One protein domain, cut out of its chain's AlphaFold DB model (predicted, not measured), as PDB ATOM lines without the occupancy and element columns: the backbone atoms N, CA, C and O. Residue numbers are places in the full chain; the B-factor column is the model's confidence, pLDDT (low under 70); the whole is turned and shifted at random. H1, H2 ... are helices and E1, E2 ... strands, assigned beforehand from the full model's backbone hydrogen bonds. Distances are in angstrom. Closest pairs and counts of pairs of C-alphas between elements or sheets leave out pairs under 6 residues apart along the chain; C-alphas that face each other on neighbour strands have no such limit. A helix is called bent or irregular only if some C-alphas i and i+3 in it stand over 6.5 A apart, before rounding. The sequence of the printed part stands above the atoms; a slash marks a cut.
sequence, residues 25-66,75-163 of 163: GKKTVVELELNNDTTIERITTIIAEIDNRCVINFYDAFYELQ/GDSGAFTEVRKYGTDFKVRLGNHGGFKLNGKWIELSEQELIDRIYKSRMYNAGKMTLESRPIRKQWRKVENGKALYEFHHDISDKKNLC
ATOM      1  N   GLY A  25      32.688 -31.436 -32.725       85.62
ATOM      2  CA  GLY A  25      33.208 -32.776 -32.986       85.62
ATOM      3  C   GLY A  25      32.792 -33.802 -31.935       85.62
ATOM      4  O   GLY A  25      32.073 -33.501 -30.976       85.62
ATOM      5  N   LYS A  26      33.243 -35.045 -32.133       86.56
ATOM      6  CA  LYS A  26      33.143 -36.104 -31.120       86.56
ATOM      7  C   LYS A  26      34.166 -35.852 -30.016       86.56
ATOM      8  O   LYS A  26      35.235 -35.303 -30.289       86.56
ATOM      9  N   LYS A  27      33.867 -36.321 -28.797       90.25
ATOM     10  CA  LYS A  27      34.881 -36.371 -27.742       90.25
ATOM     11  C   LYS A  27      36.081 -37.163 -28.265       90.25
ATOM     12  O   LYS A  27      35.920 -38.306 -28.689       90.25
ATOM     13  N   THR A  28      37.248 -36.535 -28.260       91.88
ATOM     14  CA  THR A  28      38.506 -37.120 -28.721       91.88
ATOM     15  C   THR A  28      39.517 -37.018 -27.591       91.88
ATOM     16  O   THR A  28      39.622 -35.971 -26.954       91.88
ATOM     17  N   VAL A  29      40.224 -38.114 -27.341       91.75
ATOM     18  CA  VAL A  29      41.355 -38.193 -26.415       91.75
ATOM     19  C   VAL A  29      42.532 -38.701 -27.230       91.75
ATOM     20  O   VAL A  29      42.404 -39.697 -27.942       91.75
ATOM     21  N   VAL A  30      43.633 -37.970 -27.179       90.31
ATOM     22  CA  VAL A  30      44.878 -38.282 -27.873       90.31
ATOM     23  C   VAL A  30      45.931 -38.506 -26.794       90.31
ATOM     24  O   VAL A  30      46.196 -37.593 -26.015       90.31
ATOM     25  N   GLU A  31      46.477 -39.716 -26.706       90.12
ATOM     26  CA  GLU A  31      47.504 -40.064 -25.719       90.12
ATOM     27  C   GLU A  31      48.901 -39.924 -26.326       90.12
ATOM     28  O   GLU A  31      49.157 -40.391 -27.431       90.12
ATOM     29  N   LEU A  32      49.794 -39.289 -25.574       88.94
ATOM     30  CA  LEU A  32      51.188 -39.041 -25.905       88.94
ATOM     31  C   LEU A  32      52.059 -39.728 -24.855       88.94
ATOM     32  O   LEU A  32      51.972 -39.420 -23.661       88.94
ATOM     33  N   GLU A  33      52.909 -40.643 -25.310       88.44
ATOM     34  CA  GLU A  33      53.968 -41.208 -24.482       88.44
ATOM     35  C   GLU A  33      55.156 -40.240 -24.454       88.44
ATOM     36  O   GLU A  33      55.776 -39.942 -25.472       88.44
ATOM     37  N   LEU A  34      55.453 -39.734 -23.266       86.81
ATOM     38  CA  LEU A  34      56.651 -38.992 -22.915       86.81
ATOM     39  C   LEU A  34      57.665 -39.997 -22.364       86.81
ATOM     40  O   LEU A  34      57.450 -40.648 -21.347       86.81
ATOM     41  N   ASN A  35      58.795 -40.118 -23.033       86.88
ATOM     42  CA  ASN A  35      59.859 -41.049 -22.680       86.88
ATOM     43  C   ASN A  35      61.213 -40.322 -22.672       86.88
ATOM     44  O   ASN A  35      61.280 -39.094 -22.751       86.88
ATOM     45  N   ASN A  36      62.305 -41.075 -22.558       84.25
ATOM     46  CA  ASN A  36      63.649 -40.491 -22.546       84.25
ATOM     47  C   ASN A  36      64.032 -39.820 -23.875       84.25
ATOM     48  O   ASN A  36      64.854 -38.908 -23.856       84.25
ATOM     49  N   ASP A  37      63.395 -40.206 -24.983       88.62
ATOM     50  CA  ASP A  37      63.616 -39.625 -26.312       88.62
ATOM     51  C   ASP A  37      62.758 -38.372 -26.548       88.62
ATOM     52  O   ASP A  37      62.931 -37.649 -27.529       88.62
ATOM     53  N   THR A  38      61.814 -38.085 -25.647       90.56
ATOM     54  CA  THR A  38      60.972 -36.893 -25.733       90.56
ATOM     55  C   THR A  38      61.779 -35.666 -25.337       90.56
ATOM     56  O   THR A  38      62.087 -35.463 -24.161       90.56
ATOM     57  N   THR A  39      62.106 -34.836 -26.326       92.69
ATOM     58  CA  THR A  39      62.893 -33.618 -26.128       92.69
ATOM     59  C   THR A  39      62.031 -32.439 -25.677       92.69
ATOM     60  O   THR A  39      60.801 -32.448 -25.807       92.69
ATOM     61  N   ILE A  40      62.680 -31.399 -25.148       94.19
ATOM     62  CA  ILE A  40      61.991 -30.165 -24.766       94.19
ATOM     63  C   ILE A  40      61.395 -29.468 -25.993       94.19
ATOM     64  O   ILE A  40      60.264 -28.998 -25.929       94.19
ATOM     65  N   GLU A  41      62.088 -29.493 -27.134       94.88
ATOM     66  CA  GLU A  41      61.625 -28.909 -28.396       94.88
ATOM     67  C   GLU A  41      60.332 -29.572 -28.867       94.88
ATOM     68  O   GLU A  41      59.407 -28.877 -29.281       94.88
ATOM     69  N   ARG A  42      60.224 -30.902 -28.737       92.50
ATOM     70  CA  ARG A  42      58.994 -31.621 -29.087       92.50
ATOM     71  C   ARG A  42      57.811 -31.160 -28.234       92.50
ATOM     72  O   ARG A  42      56.719 -30.958 -28.762       92.50
ATOM     73  N   ILE A  43      58.023 -30.966 -26.934       93.50
ATOM     74  CA  ILE A  43      56.983 -30.452 -26.032       93.50
ATOM     75  C   ILE A  43      56.630 -29.010 -26.400       93.50
ATOM     76  O   ILE A  43      55.448 -28.693 -26.491       93.50
ATOM     77  N   THR A  44      57.618 -28.162 -26.687       95.31
ATOM     78  CA  THR A  44      57.398 -26.786 -27.150       95.31
ATOM     79  C   THR A  44      56.527 -26.748 -28.404       95.31
ATOM     80  O   THR A  44      55.547 -26.006 -28.437       95.31
ATOM     81  N   THR A  45      56.811 -27.584 -29.409       93.88
ATOM     82  CA  THR A  45      55.985 -27.683 -30.623       93.88
ATOM     83  C   THR A  45      54.548 -28.078 -30.293       93.88
ATOM     84  O   THR A  45      53.614 -27.439 -30.775       93.88
ATOM     85  N   ILE A  46      54.354 -29.078 -29.427       92.69
ATOM     86  CA  ILE A  46      53.014 -29.497 -29.000       92.69
ATOM     87  C   ILE A  46      52.278 -28.331 -28.331       92.69
ATOM     88  O   ILE A  46      51.152 -28.029 -28.717       92.69
ATOM     89  N   ILE A  47      52.901 -27.653 -27.361       93.75
ATOM     90  CA  ILE A  47      52.282 -26.561 -26.595       93.75
ATOM     91  C   ILE A  47      51.950 -25.348 -27.472       93.75
ATOM     92  O   ILE A  47      50.862 -24.780 -27.325       93.75
ATOM     93  N   ALA A  48      52.816 -24.999 -28.425       92.25
ATOM     94  CA  ALA A  48      52.565 -23.930 -29.392       92.25
ATOM     95  C   ALA A  48      51.329 -24.217 -30.264       92.25
ATOM     96  O   ALA A  48      50.575 -23.308 -30.618       92.25
ATOM     97  N   GLU A  49      51.084 -25.491 -30.567       91.00
ATOM     98  CA  GLU A  49      49.941 -25.937 -31.353       91.00
ATOM     99  C   GLU A  49      48.631 -26.056 -30.566       91.00
ATOM    100  O   GLU A  49      47.561 -26.169 -31.181       91.00
ATOM    101  N   ILE A  50      48.680 -26.020 -29.231       90.75
ATOM    102  CA  ILE A  50      47.480 -26.073 -28.398       90.75
ATOM    103  C   ILE A  50      46.736 -24.735 -28.423       90.75
ATOM    104  O   ILE A  50      47.290 -23.652 -28.212       90.75
ATOM    105  N   ASP A  51      45.422 -24.834 -28.615       91.06
ATOM    106  CA  ASP A  51      44.474 -23.729 -28.549       91.06
ATOM    107  C   ASP A  51      43.383 -23.980 -27.486       91.06
ATOM    108  O   ASP A  51      43.408 -24.947 -26.719       91.06
ATOM    109  N   ASN A  52      42.400 -23.083 -27.420       90.62
ATOM    110  CA  ASN A  52      41.309 -23.129 -26.445       90.62
ATOM    111  C   ASN A  52      40.367 -24.346 -26.580       90.62
ATOM    112  O   ASN A  52      39.515 -24.538 -25.701       90.62
ATOM    113  N   ARG A  53      40.497 -25.141 -27.653       91.62
ATOM    114  CA  ARG A  53      39.700 -26.346 -27.930       91.62
ATOM    115  C   ARG A  53      40.174 -27.561 -27.141       91.62
ATOM    116  O   ARG A  53      39.418 -28.527 -27.036       91.62
ATOM    117  N   CYS A  54      41.388 -27.522 -26.598       92.44
ATOM    118  CA  CYS A  54      42.010 -28.665 -25.944       92.44
ATOM    119  C   CYS A  54      42.093 -28.485 -24.424       92.44
ATOM    120  O   CYS A  54      42.188 -27.374 -23.896       92.44
ATOM    121  N   VAL A  55      42.089 -29.614 -23.731       93.50
ATOM    122  CA  VAL A  55      42.516 -29.761 -22.344       93.50
ATOM    123  C   VAL A  55      43.746 -30.656 -22.361       93.50
ATOM    124  O   VAL A  55      43.699 -31.731 -22.953       93.50
ATOM    125  N   ILE A  56      44.843 -30.219 -21.751       93.44
ATOM    126  CA  ILE A  56      46.030 -31.064 -21.580       93.44
ATOM    127  C   ILE A  56      45.956 -31.667 -20.187       93.44
ATOM    128  O   ILE A  56      45.758 -30.928 -19.224       93.44
ATOM    129  N   ASN A  57      46.146 -32.976 -20.069       91.25
ATOM    130  CA  ASN A  57      46.378 -33.616 -18.781       91.25
ATOM    131  C   ASN A  57      47.753 -34.272 -18.781       91.25
ATOM    132  O   ASN A  57      48.114 -34.957 -19.734       91.25
ATOM    133  N   PHE A  58      48.521 -34.077 -17.718       88.19
ATOM    134  CA  PHE A  58      49.794 -34.766 -17.520       88.19
ATOM    135  C   PHE A  58      50.041 -34.989 -16.032       88.19
ATOM    136  O   PHE A  58      49.457 -34.313 -15.181       88.19
ATOM    137  N   TYR A  59      50.882 -35.962 -15.706       81.44
ATOM    138  CA  TYR A  59      51.203 -36.272 -14.317       81.44
ATOM    139  C   TYR A  59      52.036 -35.153 -13.676       81.44
ATOM    140  O   TYR A  59      53.064 -34.759 -14.224       81.44
ATOM    141  N   ASP A  60      51.632 -34.653 -12.507       75.25
ATOM    142  CA  ASP A  60      52.427 -33.705 -11.721       75.25
ATOM    143  C   ASP A  60      53.256 -34.439 -10.671       75.25
ATOM    144  O   ASP A  60      52.811 -34.689  -9.551       75.25
ATOM    145  N   ALA A  61      54.491 -34.777 -11.043       63.19
ATOM    146  CA  ALA A  61      55.442 -35.412 -10.138       63.19
ATOM    147  C   ALA A  61      56.066 -34.438  -9.125       63.19
ATOM    148  O   ALA A  61      56.730 -34.870  -8.184       63.19
ATOM    149  N   PHE A  62      55.868 -33.129  -9.308       59.03
ATOM    150  CA  PHE A  62      56.500 -32.080  -8.517       59.03
ATOM    151  C   PHE A  62      55.509 -31.585  -7.464       59.03
ATOM    152  O   PHE A  62      54.955 -30.485  -7.512       59.03
ATOM    153  N   TYR A  63      55.250 -32.438  -6.475       58.88
ATOM    154  CA  TYR A  63      54.857 -31.925  -5.166       58.88
ATOM    155  C   TYR A  63      55.994 -31.070  -4.608       58.88
ATOM    156  O   TYR A  63      57.139 -31.220  -5.035       58.88
ATOM    157  N   GLU A  64      55.672 -30.136  -3.710       52.88
ATOM    158  CA  GLU A  64      56.669 -29.452  -2.881       52.88
ATOM    159  C   GLU A  64      57.349 -30.506  -2.001       52.88
ATOM    160  O   GLU A  64      57.048 -30.687  -0.825       52.88
ATOM    161  N   LEU A  65      58.220 -31.281  -2.633       46.97
ATOM    162  CA  LEU A  65      59.182 -32.143  -2.005       46.97
ATOM    163  C   LEU A  65      60.014 -31.234  -1.123       46.97
ATOM    164  O   LEU A  65      60.634 -30.284  -1.610       46.97
ATOM    165  N   GLN A  66      60.045 -31.530   0.171       50.75
ATOM    166  CA  GLN A  66      61.110 -30.986   0.999       50.75
ATOM    167  C   GLN A  66      62.452 -31.325   0.320       50.75
ATOM    168  O   GLN A  66      62.548 -32.383  -0.311       50.75
ATOM    169  N   GLY A  75      51.699 -43.816  -8.777       47.38
ATOM    170  CA  GLY A  75      50.377 -44.430  -8.923       47.38
ATOM    171  C   GLY A  75      49.223 -43.808  -8.149       47.38
ATOM    172  O   GLY A  75      48.506 -44.540  -7.474       47.38
ATOM    173  N   ASP A  76      49.000 -42.502  -8.285       51.00
ATOM    174  CA  ASP A  76      47.765 -41.895  -7.797       51.00
ATOM    175  C   ASP A  76      47.059 -41.101  -8.900       51.00
ATOM    176  O   ASP A  76      47.591 -40.131  -9.444       51.00
ATOM    177  N   SER A  77      45.836 -41.515  -9.239       49.38
ATOM    178  CA  SER A  77      44.974 -40.835 -10.213       49.38
ATOM    179  C   SER A  77      44.645 -39.391  -9.817       49.38
ATOM    180  O   SER A  77      44.269 -38.596 -10.676       49.38
ATOM    181  N   GLY A  78      44.807 -39.026  -8.538       53.72
ATOM    182  CA  GLY A  78      44.621 -37.653  -8.066       53.72
ATOM    183  C   GLY A  78      45.709 -36.667  -8.510       53.72
ATOM    184  O   GLY A  78      45.490 -35.461  -8.435       53.72
ATOM    185  N   ALA A  79      46.863 -37.140  -8.989       68.75
ATOM    186  CA  ALA A  79      48.052 -36.315  -9.238       68.75
ATOM    187  C   ALA A  79      48.159 -35.730 -10.664       68.75
ATOM    188  O   ALA A  79      49.203 -35.195 -11.035       68.75
ATOM    189  N   PHE A  80      47.110 -35.807 -11.486       78.75
ATOM    190  CA  PHE A  80      47.138 -35.213 -12.827       78.75
ATOM    191  C   PHE A  80      46.869 -33.707 -12.783       78.75
ATOM    192  O   PHE A  80      45.894 -33.249 -12.186       78.75
ATOM    193  N   THR A  81      47.734 -32.939 -13.442       85.62
ATOM    194  CA  THR A  81      47.508 -31.524 -13.729       85.62
ATOM    195  C   THR A  81      46.657 -31.391 -14.973       85.62
ATOM    196  O   THR A  81      46.969 -31.980 -16.004       85.62
ATOM    197  N   GLU A  82      45.617 -30.571 -14.872       90.75
ATOM    198  CA  GLU A  82      44.774 -30.176 -15.992       90.75
ATOM    199  C   GLU A  82      45.174 -28.779 -16.470       90.75
ATOM    200  O   GLU A  82      45.283 -27.850 -15.669       90.75
ATOM    201  N   VAL A  83      45.340 -28.601 -17.775       92.94
ATOM    202  CA  VAL A  83      45.726 -27.331 -18.393       92.94
ATOM    203  C   VAL A  83      44.720 -26.929 -19.447       92.94
ATOM    204  O   VAL A  83      44.266 -27.739 -20.256       92.94
ATOM    205  N   ARG A  84      44.392 -25.640 -19.460       93.94
ATOM    206  CA  ARG A  84      43.510 -25.025 -20.446       93.94
ATOM    207  C   ARG A  84      44.107 -23.713 -20.919       93.94
ATOM    208  O   ARG A  84      44.560 -22.913 -20.105       93.94
ATOM    209  N   LYS A  85      44.018 -23.461 -22.221       92.81
ATOM    210  CA  LYS A  85      44.388 -22.174 -22.811       92.81
ATOM    211  C   LYS A  85      43.169 -21.252 -22.889       92.81
ATOM    212  O   LYS A  85      42.097 -21.657 -23.355       92.81
ATOM    213  N   TYR A  86      43.318 -20.022 -22.415       87.62
ATOM    214  CA  TYR A  86      42.313 -18.963 -22.473       87.62
ATOM    215  C   TYR A  86      42.934 -17.742 -23.149       87.62
ATOM    216  O   TYR A  86      43.633 -16.963 -22.517       87.62
ATOM    217  N   GLY A  87      42.688 -17.584 -24.452       83.50
ATOM    218  CA  GLY A  87      43.404 -16.576 -25.234       83.50
ATOM    219  C   GLY A  87      44.886 -16.941 -25.335       83.50
ATOM    220  O   GLY A  87      45.213 -18.013 -25.847       83.50
ATOM    221  N   THR A  88      45.757 -16.065 -24.845       85.31
ATOM    222  CA  THR A  88      47.209 -16.286 -24.764       85.31
ATOM    223  C   THR A  88      47.634 -17.044 -23.513       85.31
ATOM    224  O   THR A  88      48.718 -17.616 -23.496       85.31
ATOM    225  N   ASP A  89      46.783 -17.089 -22.489       90.31
ATOM    226  CA  ASP A  89      47.210 -17.490 -21.153       90.31
ATOM    227  C   ASP A  89      46.902 -18.963 -20.890       90.31
ATOM    228  O   ASP A  89      45.813 -19.467 -21.202       90.31
ATOM    229  N   PHE A  90      47.845 -19.655 -20.253       93.12
ATOM    230  CA  PHE A  90      47.620 -20.997 -19.741       93.12
ATOM    231  C   PHE A  90      47.133 -20.928 -18.301       93.12
ATOM    232  O   PHE A  90      47.749 -20.316 -17.430       93.12
ATOM    233  N   LYS A  91      46.012 -21.601 -18.048       92.00
ATOM    234  CA  LYS A  91      45.509 -21.839 -16.700       92.00
ATOM    235  C   LYS A  91      45.659 -23.304 -16.377       92.00
ATOM    236  O   LYS A  91      45.213 -24.160 -17.142       92.00
ATOM    237  N   VAL A  92      46.257 -23.578 -15.230       89.50
ATOM    238  CA  VAL A  92      46.510 -24.927 -14.748       89.50
ATOM    239  C   VAL A  92      45.764 -25.164 -13.449       89.50
ATOM    240  O   VAL A  92      45.628 -24.273 -12.610       89.50
ATOM    241  N   ARG A  93      45.260 -26.378 -13.288       86.75
ATOM    242  CA  ARG A  93      44.707 -26.880 -12.041       86.75
ATOM    243  C   ARG A  93      45.516 -28.103 -11.658       86.75
ATOM    244  O   ARG A  93      45.438 -29.138 -12.312       86.75
ATOM    245  N   LEU A  94      46.318 -27.942 -10.616       79.31
ATOM    246  CA  LEU A  94      47.261 -28.956 -10.168       79.31
ATOM    247  C   LEU A  94      46.521 -30.111  -9.484       79.31
ATOM    248  O   LEU A  94      45.662 -29.879  -8.630       79.31
ATOM    249  N   GLY A  95      46.870 -31.346  -9.830       70.69
ATOM    250  CA  GLY A  95      46.381 -32.541  -9.141       70.69
ATOM    251  C   GLY A  95      46.935 -32.654  -7.716       70.69
ATOM    252  O   GLY A  95      48.028 -32.175  -7.424       70.69
ATOM    253  N   ASN A  96      46.178 -33.285  -6.817       66.25
ATOM    254  CA  ASN A  96      46.658 -33.774  -5.521       66.25
ATOM    255  C   ASN A  96      46.050 -35.150  -5.256       66.25
ATOM    256  O   ASN A  96      44.906 -35.381  -5.655       66.25
ATOM    257  N   HIS A  97      46.781 -35.992  -4.529       56.50
ATOM    258  CA  HIS A  97      46.350 -37.256  -3.929       56.50
ATOM    259  C   HIS A  97      45.010 -37.090  -3.170       56.50
ATOM    260  O   HIS A  97      44.999 -36.832  -1.969       56.50
ATOM    261  N   GLY A  98      43.871 -37.143  -3.876       48.09
ATOM    262  CA  GLY A  98      42.526 -36.946  -3.313       48.09
ATOM    263  C   GLY A  98      41.708 -35.730  -3.785       48.09
ATOM    264  O   GLY A  98      40.606 -35.549  -3.276       48.09
ATOM    265  N   GLY A  99      42.159 -34.925  -4.758       54.78
ATOM    266  CA  GLY A  99      41.257 -33.971  -5.438       54.78
ATOM    267  C   GLY A  99      41.739 -32.528  -5.582       54.78
ATOM    268  O   GLY A  99      40.979 -31.612  -5.298       54.78
ATOM    269  N   PHE A 100      42.941 -32.336  -6.131       58.44
ATOM    270  CA  PHE A 100      43.557 -31.053  -6.524       58.44
ATOM    271  C   PHE A 100      44.322 -30.294  -5.426       58.44
ATOM    272  O   PHE A 100      43.830 -30.067  -4.319       58.44
ATOM    273  N   LYS A 101      45.543 -29.842  -5.754       63.22
ATOM    274  CA  LYS A 101      46.324 -28.919  -4.912       63.22
ATOM    275  C   LYS A 101      45.633 -27.552  -4.935       63.22
ATOM    276  O   LYS A 101      44.854 -27.246  -5.839       63.22
ATOM    277  N   LEU A 102      45.906 -26.721  -3.929       68.31
ATOM    278  CA  LEU A 102      45.344 -25.366  -3.821       68.31
ATOM    279  C   LEU A 102      43.803 -25.333  -3.857       68.31
ATOM    280  O   LEU A 102      43.215 -24.392  -4.391       68.31
ATOM    281  N   ASN A 103      43.136 -26.355  -3.308       72.00
ATOM    282  CA  ASN A 103      41.672 -26.495  -3.312       72.00
ATOM    283  C   ASN A 103      41.055 -26.473  -4.726       72.00
ATOM    284  O   ASN A 103      39.955 -25.956  -4.921       72.00
ATOM    285  N   GLY A 104      41.777 -26.972  -5.738       74.69
ATOM    286  CA  GLY A 104      41.288 -27.010  -7.119       74.69
ATOM    287  C   GLY A 104      41.225 -25.654  -7.811       74.69
ATOM    288  O   GLY A 104      40.530 -25.523  -8.823       74.69
ATOM    289  N   LYS A 105      41.943 -24.652  -7.290       81.75
ATOM    290  CA  LYS A 105      42.063 -23.343  -7.930       81.75
ATOM    291  C   LYS A 105      42.775 -23.457  -9.277       81.75
ATOM    292  O   LYS A 105      43.756 -24.184  -9.425       81.75
ATOM    293  N   TRP A 106      42.277 -22.687 -10.237       86.38
ATOM    294  CA  TRP A 106      42.983 -22.412 -11.480       86.38
ATOM    295  C   TRP A 106      44.012 -21.323 -11.215       86.38
ATOM    296  O   TRP A 106      43.645 -20.235 -10.769       86.38
ATOM    297  N   ILE A 107      45.272 -21.620 -11.490       88.25
ATOM    298  CA  ILE A 107      46.373 -20.663 -11.421       88.25
ATOM    299  C   ILE A 107      46.887 -20.396 -12.829       88.25
ATOM    300  O   ILE A 107      46.734 -21.232 -13.722       88.25
ATOM    301  N   GLU A 108      47.459 -19.221 -13.036       90.62
ATOM    302  CA  GLU A 108      48.124 -18.888 -14.291       90.62
ATOM    303  C   GLU A 108      49.536 -19.458 -14.286       90.62
ATOM    304  O   GLU A 108      50.200 -19.495 -13.250       90.62
ATOM    305  N   LEU A 109      49.956 -19.946 -15.445       87.50
ATOM    306  CA  LEU A 109      51.271 -20.522 -15.652       87.50
ATOM    307  C   LEU A 109      51.846 -19.950 -16.942       87.50
ATOM    308  O   LEU A 109      51.144 -19.873 -17.953       87.50
ATOM    309  N   SER A 110      53.119 -19.558 -16.919       91.06
ATOM    310  CA  SER A 110      53.796 -19.171 -18.156       91.06
ATOM    311  C   SER A 110      53.944 -20.381 -19.084       91.06
ATOM    312  O   SER A 110      54.014 -21.525 -18.628       91.06
ATOM    313  N   GLU A 111      54.017 -20.132 -20.391       92.88
ATOM    314  CA  GLU A 111      54.237 -21.192 -21.381       92.88
ATOM    315  C   GLU A 111      55.540 -21.961 -21.105       92.88
ATOM    316  O   GLU A 111      55.537 -23.191 -21.095       92.88
ATOM    317  N   GLN A 112      56.627 -21.252 -20.779       93.50
ATOM    318  CA  GLN A 112      57.910 -21.880 -20.455       93.50
ATOM    319  C   GLN A 112      57.823 -22.758 -19.202       93.50
ATOM    320  O   GLN A 112      58.325 -23.879 -19.195       93.50
ATOM    321  N   GLU A 113      57.154 -22.288 -18.146       90.25
ATOM    322  CA  GLU A 113      56.991 -23.087 -16.930       90.25
ATOM    323  C   GLU A 113      56.131 -24.335 -17.185       90.25
ATOM    324  O   GLU A 113      56.409 -25.404 -16.632       90.25
ATOM    325  N   LEU A 114      55.117 -24.236 -18.049       91.25
ATOM    326  CA  LEU A 114      54.328 -25.388 -18.482       91.25
ATOM    327  C   LEU A 114      55.195 -26.424 -19.207       91.25
ATOM    328  O   LEU A 114      55.151 -27.607 -18.856       91.25
ATOM    329  N   ILE A 115      55.990 -25.981 -20.186       93.44
ATOM    330  CA  ILE A 115      56.902 -26.832 -20.962       93.44
ATOM    331  C   ILE A 115      57.877 -27.551 -20.027       93.44
ATOM    332  O   ILE A 115      57.999 -28.777 -20.084       93.44
ATOM    333  N   ASP A 116      58.508 -26.817 -19.110       90.19
ATOM    334  CA  ASP A 116      59.469 -27.371 -18.159       90.19
ATOM    335  C   ASP A 116      58.834 -28.423 -17.245       90.19
ATOM    336  O   ASP A 116      59.441 -29.463 -16.976       90.19
ATOM    337  N   ARG A 117      57.611 -28.173 -16.759       86.94
ATOM    338  CA  ARG A 117      56.880 -29.125 -15.911       86.94
ATOM    339  C   ARG A 117      56.566 -30.410 -16.666       86.94
ATOM    340  O   ARG A 117      56.882 -31.483 -16.160       86.94
ATOM    341  N   ILE A 118      56.013 -30.316 -17.877       89.38
ATOM    342  CA  ILE A 118      55.707 -31.493 -18.708       89.38
ATOM    343  C   ILE A 118      56.992 -32.266 -19.015       89.38
ATOM    344  O   ILE A 118      57.039 -33.484 -18.829       89.38
ATOM    345  N   TYR A 119      58.055 -31.562 -19.415       89.81
ATOM    346  CA  TYR A 119      59.337 -32.177 -19.734       89.81
ATOM    347  C   TYR A 119      59.882 -32.942 -18.538       89.81
ATOM    348  O   TYR A 119      60.191 -34.122 -18.661       89.81
ATOM    349  N   LYS A 120      59.966 -32.322 -17.360       84.62
ATOM    350  CA  LYS A 120      60.476 -33.002 -16.164       84.62
ATOM    351  C   LYS A 120      59.562 -34.164 -15.737       84.62
ATOM    352  O   LYS A 120      60.069 -35.173 -15.246       84.62
ATOM    353  N   SER A 121      58.248 -34.061 -15.958       81.94
ATOM    354  CA  SER A 121      57.273 -35.109 -15.623       81.94
ATOM    355  C   SER A 121      57.407 -36.384 -16.460       81.94
ATOM    356  O   SER A 121      56.936 -37.429 -16.016       81.94
ATOM    357  N   ARG A 122      58.089 -36.350 -17.617       84.62
ATOM    358  CA  ARG A 122      58.262 -37.523 -18.503       84.62
ATOM    359  C   ARG A 122      58.871 -38.750 -17.816       84.62
ATOM    360  O   ARG A 122      58.616 -39.874 -18.217       84.62
ATOM    361  N   MET A 123      59.661 -38.542 -16.762       75.75
ATOM    362  CA  MET A 123      60.316 -39.630 -16.026       75.75
ATOM    363  C   MET A 123      59.402 -40.307 -14.988       75.75
ATOM    364  O   MET A 123      59.838 -41.228 -14.299       75.75
ATOM    365  N   TYR A 124      58.150 -39.860 -14.839       75.94
ATOM    366  CA  TYR A 124      57.247 -40.288 -13.771       75.94
ATOM    367  C   TYR A 124      55.913 -40.804 -14.315       75.94
ATOM    368  O   TYR A 124      55.422 -40.331 -15.334       75.94
ATOM    369  N   ASN A 125      55.312 -41.773 -13.611       65.88
ATOM    370  CA  ASN A 125      54.012 -42.377 -13.939       65.88
ATOM    371  C   ASN A 125      53.862 -42.772 -15.426       65.88
ATOM    372  O   ASN A 125      52.911 -42.372 -16.097       65.88
ATOM    373  N   ALA A 126      54.845 -43.526 -15.936       65.94
ATOM    374  CA  ALA A 126      54.972 -43.942 -17.340       65.94
ATOM    375  C   ALA A 126      55.058 -42.791 -18.365       65.94
ATOM    376  O   ALA A 126      54.924 -43.040 -19.557       65.94
ATOM    377  N   GLY A 127      55.263 -41.552 -17.899       72.31
ATOM    378  CA  GLY A 127      55.441 -40.376 -18.734       72.31
ATOM    379  C   GLY A 127      54.258 -40.136 -19.659       72.31
ATOM    380  O   GLY A 127      54.436 -39.968 -20.845       72.31
ATOM    381  N   LYS A 128      53.021 -40.144 -19.167       83.25
ATOM    382  CA  LYS A 128      51.855 -39.948 -20.045       83.25
ATOM    383  C   LYS A 128      51.355 -38.509 -20.043       83.25
ATOM    384  O   LYS A 128      51.196 -37.894 -18.985       83.25
ATOM    385  N   MET A 129      51.036 -38.014 -21.234       90.12
ATOM    386  CA  MET A 129      50.283 -36.783 -21.456       90.12
ATOM    387  C   MET A 129      49.087 -37.078 -22.357       90.12
ATOM    388  O   MET A 129      49.180 -37.882 -23.275       90.12
ATOM    389  N   THR A 130      47.956 -36.426 -22.122       91.94
ATOM    390  CA  THR A 130      46.776 -36.557 -22.978       91.94
ATOM    391  C   THR A 130      46.292 -35.198 -23.443       91.94
ATOM    392  O   THR A 130      46.219 -34.261 -22.647       91.94
ATOM    393  N   LEU A 131      45.880 -35.114 -24.703       93.50
ATOM    394  CA  LEU A 131      45.140 -33.988 -25.256       93.50
ATOM    395  C   LEU A 131      43.677 -34.398 -25.417       93.50
ATOM    396  O   LEU A 131      43.349 -35.322 -26.161       93.50
ATOM    397  N   GLU A 132      42.788 -33.709 -24.715       93.50
ATOM    398  CA  GLU A 132      41.358 -33.987 -24.720       93.50
ATOM    399  C   GLU A 132      40.557 -32.855 -25.350       93.50
ATOM    400  O   GLU A 132      40.798 -31.670 -25.118       93.50
ATOM    401  N   SER A 133      39.525 -33.219 -26.103       93.25
ATOM    402  CA  SER A 133      38.560 -32.268 -26.643       93.25
ATOM    403  C   SER A 133      37.770 -31.592 -25.519       93.25
ATOM    404  O   SER A 133      37.024 -32.248 -24.776       93.25
ATOM    405  N   ARG A 134      37.850 -30.268 -25.436       90.75
ATOM    406  CA  ARG A 134      37.146 -29.492 -24.418       90.75
ATOM    407  C   ARG A 134      35.624 -29.536 -24.639       90.75
ATOM    408  O   ARG A 134      35.169 -29.352 -25.774       90.75
ATOM    409  N   PRO A 135      34.816 -29.744 -23.582       90.50
ATOM    410  CA  PRO A 135      33.365 -29.652 -23.684       90.50
ATOM    411  C   PRO A 135      32.941 -28.199 -23.941       90.50
ATOM    412  O   PRO A 135      33.372 -27.276 -23.250       90.50
ATOM    413  N   ILE A 136      32.072 -28.011 -24.929       87.69
ATOM    414  CA  ILE A 136      31.462 -26.726 -25.288       87.69
ATOM    415  C   ILE A 136      30.205 -26.517 -24.447       87.69
ATOM    416  O   ILE A 136      30.016 -25.472 -23.829       87.69
ATOM    417  N   ARG A 137      29.307 -27.512 -24.451       85.25
ATOM    418  CA  ARG A 137      28.008 -27.435 -23.776       85.25
ATOM    419  C   ARG A 137      27.336 -28.793 -23.641       85.25
ATOM    420  O   ARG A 137      27.642 -29.727 -24.378       85.25
ATOM    421  N   LYS A 138      26.311 -28.835 -22.793       87.69
ATOM    422  CA  LYS A 138      25.352 -29.939 -22.690       87.69
ATOM    423  C   LYS A 138      23.970 -29.480 -23.159       87.69
ATOM    424  O   LYS A 138      23.551 -28.368 -22.844       87.69
ATOM    425  N   GLN A 139      23.258 -30.311 -23.916       84.38
ATOM    426  CA  GLN A 139      21.948 -29.972 -24.476       84.38
ATOM    427  C   GLN A 139      21.016 -31.181 -24.501       84.38
ATOM    428  O   GLN A 139      21.379 -32.254 -24.978       84.38
ATOM    429  N   TRP A 140      19.780 -30.985 -24.049       84.38
ATOM    430  CA  TRP A 140      18.728 -31.985 -24.191       84.38
ATOM    431  C   TRP A 140      18.208 -32.019 -25.629       84.38
ATOM    432  O   TRP A 140      17.809 -30.987 -26.176       84.38
ATOM    433  N   ARG A 141      18.167 -33.208 -26.232       82.94
ATOM    434  CA  ARG A 141      17.555 -33.446 -27.546       82.94
ATOM    435  C   ARG A 141      16.401 -34.427 -27.425       82.94
ATOM    436  O   ARG A 141      16.443 -35.323 -26.585       82.94
ATOM    437  N   LYS A 142      15.373 -34.237 -28.255       83.75
ATOM    438  CA  LYS A 142      14.277 -35.200 -28.394       83.75
ATOM    439  C   LYS A 142      14.805 -36.414 -29.162       83.75
ATOM    440  O   LYS A 142      15.453 -36.239 -30.188       83.75
ATOM    441  N   VAL A 143      14.538 -37.601 -28.639       87.00
ATOM    442  CA  VAL A 143      14.795 -38.899 -29.276       87.00
ATOM    443  C   VAL A 143      13.466 -39.647 -29.385       87.00
ATOM    444  O   VAL A 143      12.481 -39.206 -28.791       87.00
ATOM    445  N   GLU A 144      13.426 -40.743 -30.142       86.31
ATOM    446  CA  GLU A 144      12.199 -41.493 -30.466       86.31
ATOM    447  C   GLU A 144      11.322 -41.773 -29.231       86.31
ATOM    448  O   GLU A 144      10.146 -41.421 -29.227       86.31
ATOM    449  N   ASN A 145      11.933 -42.230 -28.129       84.69
ATOM    450  CA  ASN A 145      11.242 -42.567 -26.876       84.69
ATOM    451  C   ASN A 145      11.564 -41.625 -25.699       84.69
ATOM    452  O   ASN A 145      11.582 -42.046 -24.544       84.69
ATOM    453  N   GLY A 146      11.842 -40.338 -25.952       86.50
ATOM    454  CA  GLY A 146      12.006 -39.360 -24.870       86.50
ATOM    455  C   GLY A 146      13.014 -38.254 -25.153       86.50
ATOM    456  O   GLY A 146      12.940 -37.551 -26.165       86.50
ATOM    457  N   LYS A 147      13.933 -38.029 -24.208       85.19
ATOM    458  CA  LYS A 147      14.987 -37.016 -24.319       85.19
ATOM    459  C   LYS A 147      16.306 -37.556 -23.782       85.19
ATOM    460  O   LYS A 147      16.319 -38.194 -22.737       85.19
ATOM    461  N   ALA A 148      17.400 -37.217 -24.452       85.81
ATOM    462  CA  ALA A 148      18.755 -37.529 -24.009       85.81
ATOM    463  C   ALA A 148      19.585 -36.246 -23.877       85.81
ATOM    464  O   ALA A 148      19.397 -35.292 -24.642       85.81
ATOM    465  N   LEU A 149      20.472 -36.211 -22.879       86.44
ATOM    466  CA  LEU A 149      21.428 -35.128 -22.678       86.44
ATOM    467  C   LEU A 149      22.682 -35.426 -23.498       86.44
ATOM    468  O   LEU A 149      23.401 -36.374 -23.207       86.44
ATOM    469  N   TYR A 150      22.943 -34.606 -24.508       84.81
ATOM    470  CA  TYR A 150      24.144 -34.704 -25.328       84.81
ATOM    471  C   TYR A 150      25.179 -33.691 -24.857       84.81
ATOM    472  O   TYR A 150      24.846 -32.522 -24.652       84.81
ATOM    473  N   GLU A 151      26.428 -34.125 -24.724       88.44
ATOM    474  CA  GLU A 151      27.579 -33.240 -24.553       88.44
ATOM    475  C   GLU A 151      28.238 -32.994 -25.911       88.44
ATOM    476  O   GLU A 151      28.444 -33.911 -26.704       88.44
ATOM    477  N   PHE A 152      28.519 -31.728 -26.197       87.25
ATOM    478  CA  PHE A 152      29.183 -31.294 -27.415       87.25
ATOM    479  C   PHE A 152      30.610 -30.910 -27.084       87.25
ATOM    480  O   PHE A 152      30.834 -30.185 -26.115       87.25
ATOM    481  N   HIS A 153      31.546 -31.339 -27.919       91.56
ATOM    482  CA  HIS A 153      32.967 -31.081 -27.739       91.56
ATOM    483  C   HIS A 153      33.535 -30.335 -28.930       91.56
ATOM    484  O   HIS A 153      32.982 -30.385 -30.036       91.56
ATOM    485  N   HIS A 154      34.649 -29.653 -28.692       91.75
ATOM    486  CA  HIS A 154      35.447 -29.144 -29.785       91.75
ATOM    487  C   HIS A 154      36.054 -30.292 -30.597       91.75
ATOM    488  O   HIS A 154      36.549 -31.265 -30.034       91.75
ATOM    489  N   ASP A 155      36.038 -30.170 -31.920       90.19
ATOM    490  CA  ASP A 155      36.811 -31.045 -32.793       90.19
ATOM    491  C   ASP A 155      38.301 -30.696 -32.687       90.19
ATOM    492  O   ASP A 155      38.691 -29.537 -32.877       90.19
ATOM    493  N   ILE A 156      39.100 -31.711 -32.367       90.94
ATOM    494  CA  ILE A 156      40.564 -31.657 -32.269       90.94
ATOM    495  C   ILE A 156      41.215 -32.752 -33.123       90.94
ATOM    496  O   ILE A 156      42.340 -33.167 -32.866       90.94
ATOM    497  N   SER A 157      40.497 -33.283 -34.117       88.25
ATOM    498  CA  SER A 157      41.017 -34.322 -35.013       88.25
ATOM    499  C   SER A 157      42.298 -33.899 -35.740       88.25
ATOM    500  O   SER A 157      43.147 -34.751 -35.992       88.25
ATOM    501  N   ASP A 158      42.483 -32.595 -35.973       87.94
ATOM    502  CA  ASP A 158      43.711 -31.997 -36.504       87.94
ATOM    503  C   ASP A 158      44.940 -32.209 -35.605       87.94
ATOM    504  O   ASP A 158      46.066 -32.166 -36.089       87.94
ATOM    505  N   LYS A 159      44.742 -32.488 -34.311       86.94
ATOM    506  CA  LYS A 159      45.812 -32.644 -33.313       86.94
ATOM    507  C   LYS A 159      46.295 -34.080 -33.130       86.94
ATOM    508  O   LYS A 159      47.227 -34.315 -32.370       86.94
ATOM    509  N   LYS A 160      45.707 -35.048 -33.842       82.62
ATOM    510  CA  LYS A 160      46.136 -36.459 -33.785       82.62
ATOM    511  C   LYS A 160      47.564 -36.675 -34.285       82.62
ATOM    512  O   LYS A 160      48.234 -37.570 -33.793       82.62
ATOM    513  N   ASN A 161      48.025 -35.840 -35.214       82.06
ATOM    514  CA  ASN A 161      49.361 -35.948 -35.808       82.06
ATOM    515  C   ASN A 161      50.484 -35.430 -34.892       82.06
ATOM    516  O   ASN A 161      51.646 -35.475 -35.279       82.06
ATOM    517  N   LEU A 162      50.153 -34.918 -33.700       79.06
ATOM    518  CA  LEU A 162      51.142 -34.521 -32.692       79.06
ATOM    519  C   LEU A 162      51.795 -35.729 -31.984       79.06
ATOM    520  O   LEU A 162      52.794 -35.556 -31.277       79.06
ATOM    521  N   CYS A 163      51.225 -36.929 -32.160       61.00
ATOM    522  CA  CYS A 163      51.702 -38.201 -31.605       61.00
ATOM    523  C   CYS A 163      52.662 -38.914 -32.549       61.00
ATOM    524  O   CYS A 163      52.265 -39.132 -33.712       61.00
TER     525      CYS A 163
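Overview. This is residues 25 to 66 and 75 to 163 of the 163 residues of an uncharacterized protein of Winogradskyella arenosi (UniProt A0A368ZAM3). A strongly twisted sheet of six strands has H3 and H4 over one face and H1 packed on H3, while a long two-stranded hairpin, E7 and E8, reaches away from this body as an arm and makes the length. The printed part has 131 residues, with four named helices and eight named strands in the order E1 H1 E2 E3 E4 H2 E5 H3 E6 E7 E8 H4. The larger sheet runs E1, E6, E2, E3, E4, E5, antiparallel throughout, and the class is mixed, helices and strands. The whole is compact by its radius of gyration of the C-alphas, 16.2 A, but elongated in outline, spanning 57 by 33 by 28 A.

Along the chain. The sheet holds E1, residues 29 to 33, from C-alpha 29 at (41.355, -38.193, -26.415); E6, 128 to 133, 16.7 A; E2, 54 to 59, 16.7 A; E3, 80 to 86, 19.5 A; E4, 89 to 93; and E5, 107 to 109. The helices are H1, 40 to 49, 14.4 A; H2, 101 to 104; H3, 111 to 121, 15.4 A; and H4, 157 to 162, ending at C-alpha 162 (51.142, -34.521, -32.692). E7, 135 to 143, is 21.5 A long and E8, 146 to 154, 26.0 A.

Arrangement. Across the sheet, N 30 and O 131 of E1 and E6 are 2.9 A apart, N 55 and O 132 of E2 and E6 2.8 A, N 56 and O 83 of E2 and E3 3.0 A, N 84 and O 91 of the hairpin E3 and E4 2.9 A, and N 92 and O 107 of E4 and E5 2.8 A, within hydrogen-bond range. H3 and H4 lie on the same face, making two layers, helices over one face of a sheet. H3, at a height of 8.8 A, runs slantwise to the strands, at 35 degrees to E2 on the local plane. H4, at 8.7 A, runs along them, at 13 degrees to E6 on the local plane; it is only just irregular, C-alphas 158 and 161 being 6.9 A apart. H1 touches H3, closest at the C-alphas of Ile 40 and Tyr 119, 6.0 A, at a steep tilt of 51 degrees, opposite ways. E1, H1 and E2 form a split strand-helix-strand unit, two strands running the same way with E6 between them, its crossover right-handed. H2 only grazes the sheet. E6 runs on into E7 at 52 degrees, and E7 bends by 50 degrees at residue 140; in the hairpin E7 and E8, N 139 and O 150 are 2.8 A apart. Every O i to N i+4 pair is within hydrogen-bond range in H1 and H3; H4 has 0 of 2, with 2 of 3 O i to N i+3 pairs, and H2 is too short for an i+4 pair.

Size, cuts and confidence. The C-alphas of Gln 66 and Glu 144 are the two farthest apart, 59.1 A. Residues 67 to 74 are not printed, with 19.9 A between C-alphas 66 and 75. Of the links printed whole, none is long. Mean pLDDT of the printed part is 83.0; residues 61 to 66, 75 to 79, 96 to 102, 125 to 126 and 163 are under 70.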